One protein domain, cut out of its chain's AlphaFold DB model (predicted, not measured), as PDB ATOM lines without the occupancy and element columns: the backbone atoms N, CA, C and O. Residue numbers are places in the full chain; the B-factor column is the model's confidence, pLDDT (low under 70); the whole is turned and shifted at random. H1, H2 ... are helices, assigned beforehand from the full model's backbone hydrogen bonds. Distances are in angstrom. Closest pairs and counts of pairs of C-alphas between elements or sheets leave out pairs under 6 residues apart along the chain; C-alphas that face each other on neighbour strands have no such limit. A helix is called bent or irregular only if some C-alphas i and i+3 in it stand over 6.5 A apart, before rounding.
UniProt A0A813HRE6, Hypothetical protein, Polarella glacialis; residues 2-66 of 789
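This is residues 2 to 66 of the 789 residues of the protein "Hypothetical protein" of Polarella glacialis (UniProt A0A813HRE6). Two longer helices, H1 and H2, form the two sides of a loose, flat shape, and the extended strip of residues 26 to 31 runs back through the space between them. The loop of residues 33 to 42 then turns round into H2, while residues 58 to 66, which hold the short H3, stick out as a tail at the far end of H2, and residues 19 to 25, at the end of H1 and the start of the link, stand free as well. The printed part has 65 residues, with three named helices in the order H1, H2, H3 and no named strand; the class is all helix. The whole is loose, with a radius of gyration of the C-alphas of 14.0 A and spans of 40 by 32 by 16 A.

H1, residues 3 to 20, comes first and touches no helix. It has a kink of 61 degrees near residue 10, and it is irregular, with C-alphas 4 and 7 lying 9.0 A apart. A long link of 22 residues, 21 to 42, joins it to H2, residues 43 to 57. H1 and H2 are apart, with no C-alpha of the one within 8 A of the other. A tight link of 1 residue, Tyr 58, joins H2 to H3, residues 59 to 62, and these two meet only through their link. H1 and H3 are apart. In H2 every pair of O i and N i+4 is within hydrogen-bond range, in H1 12 of 14 are, and H3 is too short for such a pair; its one pair of O i and N i+3 is not within range.

H1 begins at C-alpha 3, (44.471, 21.200, 13.747), and measures 21.4 A from first to last C-alpha. H2 begins at C-alpha 43, (53.531, 21.135, 23.780), and measures 20.5 A from Lys 43 to His 57. H3 has four residues, Ala 59 to Leu 62, and ends at C-alpha 62, (47.999, 45.882, 25.215).

The two C-alphas farthest apart are those of Ala 8 and Pro 66, at 43.6 A. Without the stretches that stand free, the body has 49 residues and spans 34 by 24 by 15 A, with a radius of gyration of 11.2 A. The printed part has no cut, and its long link is the one from H1 to H2. The mean pLDDT of the printed part is 85.5; residues 62 to 66 are under 70, and the mean of H3 is 72.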
ATOM      1  N   GLU A   2      45.400  20.978  18.474       84.19
ATOM      2  CA  GLU A   2      46.101  20.768  17.201       84.19
ATOM      3  C   GLU A   2      45.099  20.642  16.053       84.19
ATOM      4  O   GLU A   2      44.111  19.922  16.168       84.19
ATOM      5  N   ALA A   3      45.368  21.268  14.904       84.50
ATOM      6  CA  ALA A   3      44.471  21.200  13.747       84.50
ATOM      7  C   ALA A   3      44.300  19.767  13.193       84.50
ATOM      8  O   ALA A   3      43.312  19.486  12.519       84.50
ATOM      9  N   ARG A   4      45.209  18.830  13.522       86.12
ATOM     10  CA  ARG A   4      45.045  17.394  13.209       86.12
ATOM     11  C   ARG A   4      43.906  16.710  13.977       86.12
ATOM     12  O   ARG A   4      43.518  15.618  13.582       86.12
ATOM     13  N   GLU A   5      43.391  17.309  15.055       84.75
ATOM     14  CA  GLU A   5      42.190  16.813  15.751       84.75
ATOM     15  C   GLU A   5      40.915  17.013  14.900       84.75
ATOM     16  O   GLU A   5      39.888  16.398  15.187       84.75
ATOM     17  N   GLY A   6      40.979  17.837  13.843       88.75
ATOM     18  CA  GLY A   6      39.880  18.070  12.908       88.75
ATOM     19  C   GLY A   6      38.620  18.625  13.578       88.75
ATOM     20  O   GLY A   6      38.684  19.306  14.602       88.75
ATOM     21  N   GLU A   7      37.465  18.300  13.000       89.62
ATOM     22  CA  GLU A   7      36.140  18.720  13.477       89.62
ATOM     23  C   GLU A   7      35.881  18.308  14.936       89.62
ATOM     24  O   GLU A   7      35.464  19.133  15.745       89.62
ATOM     25  N   ALA A   8      36.263  17.086  15.326       89.00
ATOM     26  CA  ALA A   8      36.150  16.609  16.708       89.00
ATOM     27  C   ALA A   8      36.970  17.455  17.708       89.00
ATOM     28  O   ALA A   8      36.570  17.614  18.866       89.00
ATOM     29  N   GLY A   9      38.103  18.016  17.266       87.88
ATOM     30  CA  GLY A   9      38.890  18.988  18.024       87.88
ATOM     31  C   GLY A   9      38.168  20.326  18.188       87.88
ATOM     32  O   GLY A   9      38.123  20.857  19.299       87.88
ATOM     33  N   SER A  10      37.565  20.843  17.115       89.44
ATOM     34  CA  SER A  10      36.774  22.080  17.137       89.44
ATOM     35  C   SER A  10      35.546  21.957  18.040       89.44
ATOM     36  O   SER A  10      35.414  22.733  18.983       89.44
ATOM     37  N   GLU A  11      34.723  20.918  17.872       92.75
ATOM     38  CA  GLU A  11      33.566  20.673  18.744       92.75
ATOM     39  C   GLU A  11      33.969  20.545  20.224       92.75
ATOM     40  O   GLU A  11      33.263  20.978  21.134       92.75
ATOM     41  N   LYS A  12      35.102  19.885  20.503       91.81
ATOM     42  CA  LYS A  12      35.630  19.734  21.864       91.81
ATOM     43  C   LYS A  12      36.029  21.087  22.443       91.81
ATOM     44  O   LYS A  12      35.744  21.324  23.614       91.81
ATOM     45  N   ALA A  13      36.647  21.959  21.650       92.06
ATOM     46  CA  ALA A  13      36.960  23.321  22.061       92.06
ATOM     47  C   ALA A  13      35.686  24.138  22.332       92.06
ATOM     48  O   ALA A  13      35.564  24.709  23.411       92.06
ATOM     49  N   GLU A  14      34.708  24.117  21.424       93.75
ATOM     50  CA  GLU A  14      33.420  24.808  21.581       93.75
ATOM     51  C   GLU A  14      32.666  24.347  22.835       93.75
ATOM     52  O   GLU A  14      32.267  25.172  23.654       93.75
ATOM     53  N   ARG A  15      32.546  23.029  23.058       94.56
ATOM     54  CA  ARG A  15      31.921  22.468  24.272       94.56
ATOM     55  C   ARG A  15      32.636  22.883  25.557       94.56
ATOM     56  O   ARG A  15      31.982  23.040  26.588       94.56
ATOM     57  N   LEU A  16      33.964  23.016  25.529       91.75
ATOM     58  CA  LEU A  16      34.737  23.480  26.682       91.75
ATOM     59  C   LEU A  16      34.515  24.976  26.925       91.75
ATOM     60  O   LEU A  16      34.189  25.337  28.052       91.75
ATOM     61  N   ILE A  17      34.604  25.809  25.882       93.88
ATOM     62  CA  ILE A  17      34.352  27.256  25.951       93.88
ATOM     63  C   ILE A  17      32.931  27.526  26.452       93.88
ATOM     64  O   ILE A  17      32.762  28.264  27.414       93.88
ATOM     65  N   GLU A  18      31.905  26.886  25.888       94.94
ATOM     66  CA  GLU A  18      30.514  27.081  26.323       94.94
ATOM     67  C   GLU A  18      30.332  26.741  27.810       94.94
ATOM     68  O   GLU A  18      29.650  27.454  28.550       94.94
ATOM     69  N   LYS A  19      31.013  25.687  28.276       93.56
ATOM     70  CA  LYS A  19      30.988  25.253  29.673       93.56
ATOM     71  C   LYS A  19      31.768  26.173  30.620       93.56
ATOM     72  O   LYS A  19      31.439  26.182  31.804       93.56
ATOM     73  N   THR A  20      32.777  26.919  30.165       90.56
ATOM     74  CA  THR A  20      33.670  27.699  31.051       90.56
ATOM     75  C   THR A  20      33.674  29.210  30.829       90.56
ATOM     76  O   THR A  20      34.141  29.919  31.715       90.56
ATOM     77  N   LYS A  21      33.111  29.740  29.736       92.38
ATOM     78  CA  LYS A  21      33.099  31.184  29.409       92.38
ATOM     79  C   LYS A  21      32.488  32.086  30.487       92.38
ATOM     80  O   LYS A  21      32.748  33.277  30.503       92.38
ATOM     81  N   HIS A  22      31.676  31.531  31.385       90.44
ATOM     82  CA  HIS A  22      31.074  32.255  32.508       90.44
ATOM     83  C   HIS A  22      31.978  32.331  33.758       90.44
ATOM     84  O   HIS A  22      31.605  32.973  34.735       90.44
ATOM     85  N   LEU A  23      33.130  31.648  33.750       85.75
ATOM     86  CA  LEU A  23      34.106  31.599  34.849       85.75
ATOM     87  C   LEU A  23      35.307  32.532  34.629       85.75
ATOM     88  O   LEU A  23      36.051  32.798  35.568       85.75
ATOM     89  N   PHE A  24      35.509  33.003  33.399       87.75
ATOM     90  CA  PHE A  24      36.638  33.835  32.988       87.75
ATOM     91  C   PHE A  24      36.125  35.099  32.292       87.75
ATOM     92  O   PHE A  24      35.004  35.119  31.793       87.75
ATOM     93  N   ALA A  25      36.947  36.150  32.239       87.56
ATOM     94  CA  ALA A  25      36.603  37.370  31.504       87.56
ATOM     95  C   ALA A  25      36.540  37.141  29.981       87.56
ATOM     96  O   ALA A  25      35.727  37.762  29.303       87.56
ATOM     97  N   ASP A  26      37.380  36.237  29.469       89.94
ATOM     98  CA  ASP A  26      37.410  35.788  28.077       89.94
ATOM     99  C   ASP A  26      37.986  34.358  28.005       89.94
ATOM    100  O   ASP A  26      38.793  33.963  28.853       89.94
ATOM    101  N   VAL A  27      37.556  33.572  27.013       91.94
ATOM    102  CA  VAL A  27      38.051  32.220  26.707       91.94
ATOM    103  C   VAL A  27      37.941  31.973  25.204       91.94
ATOM    104  O   VAL A  27      36.842  31.924  24.654       91.94
ATOM    105  N   PHE A  28      39.069  31.695  24.554       92.81
ATOM    106  CA  PHE A  28      39.119  31.274  23.154       92.81
ATOM    107  C   PHE A  28      40.048  30.067  22.977       92.81
ATOM    108  O   PHE A  28      40.879  29.760  23.833       92.81
ATOM    109  N   ALA A  29      39.897  29.360  21.856       93.31
ATOM    110  CA  ALA A  29      40.722  28.209  21.509       93.31
ATOM    111  C   ALA A  29      41.574  28.494  20.274       93.31
ATOM    112  O   ALA A  29      41.111  29.075  19.296       93.31
ATOM    113  N   THR A  30      42.816  28.021  20.310       93.81
ATOM    114  CA  THR A  30      43.779  28.146  19.214       93.81
ATOM    115  C   THR A  30      44.077  26.775  18.612       93.81
ATOM    116  O   THR A  30      44.152  25.764  19.327       93.81
ATOM    117  N   PHE A  31      44.260  26.732  17.293       92.44
ATOM    118  CA  PHE A  31      44.464  25.499  16.531       92.44
ATOM    119  C   PHE A  31      45.806  25.549  15.798       92.44
ATOM    120  O   PHE A  31      45.943  26.252  14.801       92.44
ATOM    121  N   HIS A  32      46.804  24.817  16.300       91.75
ATOM    122  CA  HIS A  32      48.137  24.768  15.692       91.75
ATOM    123  C   HIS A  32      48.095  24.042  14.332       91.75
ATOM    124  O   HIS A  32      47.646  22.891  14.289       91.75
ATOM    125  N   PRO A  33      48.523  24.670  13.216       90.94
ATOM    126  CA  PRO A  33      48.453  24.047  11.894       90.94
ATOM    127  C   PRO A  33      49.424  22.871  11.717       90.94
ATOM    128  O   PRO A  33      50.579  22.917  12.137       90.94
ATOM    129  N   VAL A  34      48.972  21.835  11.009       87.75
ATOM    130  CA  VAL A  34      49.750  20.613  10.754       87.75
ATOM    131  C   VAL A  34      50.898  20.871   9.770       87.75
ATOM    132  O   VAL A  34      50.727  21.570   8.775       87.75
ATOM    133  N   GLY A  35      52.060  20.253  10.011       83.50
ATOM    134  CA  GLY A  35      53.145  20.164   9.020       83.50
ATOM    135  C   GLY A  35      53.936  21.456   8.785       83.50
ATOM    136  O   GLY A  35      54.563  21.602   7.737       83.50
ATOM    137  N   ARG A  36      53.917  22.400   9.733       85.44
ATOM    138  CA  ARG A  36      54.668  23.658   9.628       85.44
ATOM    139  C   ARG A  36      56.189  23.396   9.584       85.44
ATOM    140  O   ARG A  36      56.706  22.718  10.471       85.44
ATOM    141  N   PRO A  37      56.930  23.919   8.583       87.44
ATOM    142  CA  PRO A  37      58.369  23.678   8.467       87.44
ATOM    143  C   PRO A  37      59.153  24.202   9.674       87.44
ATOM    144  O   PRO A  37      59.023  25.371  10.039       87.44
ATOM    145  N   GLY A  38      59.998  23.341  10.250       83.38
ATOM    146  CA  GLY A  38      60.824  23.670  11.416       83.38
ATOM    147  C   GLY A  38      60.078  23.671  12.754       83.38
ATOM    148  O   GLY A  38      60.608  24.198  13.722       83.38
ATOM    149  N   GLU A  39      58.867  23.112  12.829       89.81
ATOM    150  CA  GLU A  39      58.098  22.990  14.073       89.81
ATOM    151  C   GLU A  39      57.854  21.499  14.391       89.81
ATOM    152  O   GLU A  39      57.483  20.713  13.516       89.81
ATOM    153  N   VAL A  40      58.059  21.089  15.646       85.31
ATOM    154  CA  VAL A  40      57.823  19.721  16.133       85.31
ATOM    155  C   VAL A  40      56.463  19.678  16.821       85.31
ATOM    156  O   VAL A  40      56.236  20.384  17.802       85.31
ATOM    157  N   ALA A  41      55.542  18.845  16.329       83.88
ATOM    158  CA  ALA A  41      54.194  18.726  16.892       83.88
ATOM    159  C   ALA A  41      54.231  18.263  18.362       83.88
ATOM    160  O   ALA A  41      54.708  17.167  18.669       83.88
ATOM    161  N   GLY A  42      53.726  19.096  19.272       84.50
ATOM    162  CA  GLY A  42      53.767  18.842  20.710       84.50
ATOM    163  C   GLY A  42      53.495  20.097  21.537       84.50
ATOM    164  O   GLY A  42      52.986  21.093  21.031       84.50
ATOM    165  N   LYS A  43      53.825  20.049  22.832       86.81
ATOM    166  CA  LYS A  43      53.531  21.135  23.780       86.81
ATOM    167  C   LYS A  43      54.154  22.470  23.359       86.81
ATOM    168  O   LYS A  43      53.415  23.434  23.228       86.81
ATOM    169  N   SER A  44      55.455  22.520  23.057       89.81
ATOM    170  CA  SER A  44      56.133  23.790  22.738       89.81
ATOM    171  C   SER A  44      55.562  24.512  21.513       89.81
ATOM    172  O   SER A  44      55.275  25.706  21.578       89.81
ATOM    173  N   SER A  45      55.332  23.802  20.402       91.50
ATOM    174  CA  SER A  45      54.739  24.390  19.192       91.50
ATOM    175  C   SER A  45      53.298  24.855  19.420       91.50
ATOM    176  O   SER A  45      52.945  25.959  19.004       91.50
ATOM    177  N   ASN A  46      52.503  24.085  20.171       91.69
ATOM    178  CA  ASN A  46      51.167  24.492  20.611       91.69
ATOM    179  C   ASN A  46      51.200  25.754  21.492       91.69
ATOM    180  O   ASN A  46      50.424  26.678  21.247       91.69
ATOM    181  N   THR A  47      52.104  25.828  22.475       91.81
ATOM    182  CA  THR A  47      52.256  26.993  23.364       91.81
ATOM    183  C   THR A  47      52.752  28.217  22.594       91.81
ATOM    184  O   THR A  47      52.194  29.297  22.757       91.81
ATOM    185  N   GLN A  48      53.727  28.067  21.689       93.44
ATOM    186  CA  GLN A  48      54.216  29.170  20.852       93.44
ATOM    187  C   GLN A  48      53.148  29.688  19.881       93.44
ATOM    188  O   GLN A  48      53.108  30.881  19.575       93.44
ATOM    189  N   TRP A  49      52.289  28.801  19.374       93.38
ATOM    190  CA  TRP A  49      51.144  29.186  18.557       93.38
ATOM    191  C   TRP A  49      50.114  29.949  19.393       93.38
ATOM    192  O   TRP A  49      49.794  31.089  19.072       93.38
ATOM    193  N   ALA A  50      49.670  29.370  20.513       92.25
ATOM    194  CA  ALA A  50      48.719  30.001  21.425       92.25
ATOM    195  C   ALA A  50      49.200  31.371  21.931       92.25
ATOM    196  O   ALA A  50      48.417  32.313  21.987       92.25
ATOM    197  N   TYR A  51      50.495  31.508  22.220       91.50
ATOM    198  CA  TYR A  51      51.125  32.767  22.608       91.50
ATOM    199  C   TYR A  51      51.014  33.855  21.528       91.50
ATOM    200  O   TYR A  51      50.687  34.998  21.841       91.50
ATOM    201  N   LYS A  52      51.247  33.512  20.254       90.75
ATOM    202  CA  LYS A  52      51.139  34.461  19.132       90.75
ATOM    203  C   LYS A  52      49.698  34.878  18.872       90.75
ATOM    204  O   LYS A  52      49.443  36.066  18.721       90.75
ATOM    205  N   GLU A  53      48.769  33.926  18.896       91.38
ATOM    206  CA  GLU A  53      47.338  34.217  18.777       91.38
ATOM    207  C   GLU A  53      46.857  35.107  19.937       91.38
ATOM    208  O   GLU A  53      46.159  36.086  19.704       91.38
ATOM    209  N   MET A  54      47.301  34.844  21.173       88.56
ATOM    210  CA  MET A  54      47.000  35.668  22.353       88.56
ATOM    211  C   MET A  54      47.527  37.104  22.219       88.56
ATOM    212  O   MET A  54      46.783  38.050  22.481       88.56
ATOM    213  N   LEU A  55      48.769  37.284  21.750       86.75
ATOM    214  CA  LEU A  55      49.326  38.611  21.458       86.75
ATOM    215  C   LEU A  55      48.524  39.369  20.391       86.75
ATOM    216  O   LEU A  55      48.423  40.591  20.471       86.75
ATOM    217  N   THR A  56      47.983  38.666  19.393       87.75
ATOM    218  CA  THR A  56      47.151  39.255  18.336       87.75
ATOM    219  C   THR A  56      45.750  39.597  18.840       87.75
ATOM    220  O   THR A  56      45.253  40.682  18.550       87.75
ATOM    221  N   HIS A  57      45.132  38.704  19.613       86.31
ATOM    222  CA  HIS A  57      43.777  38.848  20.151       86.31
ATOM    223  C   HIS A  57      43.671  40.024  21.131       86.31
ATOM    224  O   HIS A  57      42.822  40.890  20.955       86.31
ATOM    225  N   TYR A  58      44.608  40.138  22.078       82.44
ATOM    226  CA  TYR A  58      44.656  41.251  23.040       82.44
ATOM    227  C   TYR A  58      45.479  42.460  22.555       82.44
ATOM    228  O   TYR A  58      45.817  43.344  23.346       82.44
ATOM    229  N   ALA A  59      45.828  42.541  21.264       78.69
ATOM    230  CA  ALA A  59      46.702  43.595  20.736       78.69
ATOM    231  C   ALA A  59      46.176  45.019  21.006       78.69
ATOM    232  O   ALA A  59      46.970  45.931  21.245       78.69
ATOM    233  N   SER A  60      44.853  45.215  20.986       71.31
ATOM    234  CA  SER A  60      44.211  46.501  21.286       71.31
ATOM    235  C   SER A  60      44.334  46.890  22.759       71.31
ATOM    236  O   SER A  60      44.689  48.030  23.056       71.31
ATOM    237  N   ASP A  61      44.105  45.947  23.673       70.56
ATOM    238  CA  ASP A  61      44.169  46.184  25.120       70.56
ATOM    239  C   ASP A  61      45.612  46.446  25.573       70.56
ATOM    240  O   ASP A  61      45.887  47.330  26.388       70.56
ATOM    241  N   LEU A  62      46.565  45.732  24.968       66.31
ATOM    242  CA  LEU A  62      47.999  45.882  25.215       66.31
ATOM    243  C   LEU A  62      48.563  47.227  24.711       66.31
ATOM    244  O   LEU A  62      49.578  47.696  25.235       66.31
ATOM    245  N   ALA A  63      47.901  47.875  23.745       58.44
ATOM    246  CA  ALA A  63      48.291  49.171  23.180       58.44
ATOM    247  C   ALA A  63      47.769  50.398  23.969       58.44
ATOM    248  O   ALA A  63      48.068  51.538  23.610       58.44
ATOM    249  N   GLY A  64      47.002  50.197  25.047       41.69
ATOM    250  CA  GLY A  64      46.233  51.236  25.752       41.69
ATOM    251  C   GLY A  64      46.994  52.234  26.646       41.69
ATOM    252  O   GLY A  64      46.409  52.741  27.599       41.69
ATOM    253  N   THR A  65      48.277  52.535  26.401       35.75
ATOM    254  CA  THR A  65      49.040  53.554  27.172       35.75
ATOM    255  C   THR A  65      49.824  54.508  26.259       35.75
ATOM    256  O   THR A  65      50.217  54.112  25.163       35.75
ATOM    257  N   PRO A  66      50.016  55.790  26.644       30.48
ATOM    258  CA  PRO A  66      50.489  56.819  25.718       30.48
ATOM    259  C   PRO A  66      51.920  56.573  25.225       30.48
ATOM    260  O   PRO A  66      52.805  56.173  25.979       30.48
TER     261      PRO A  66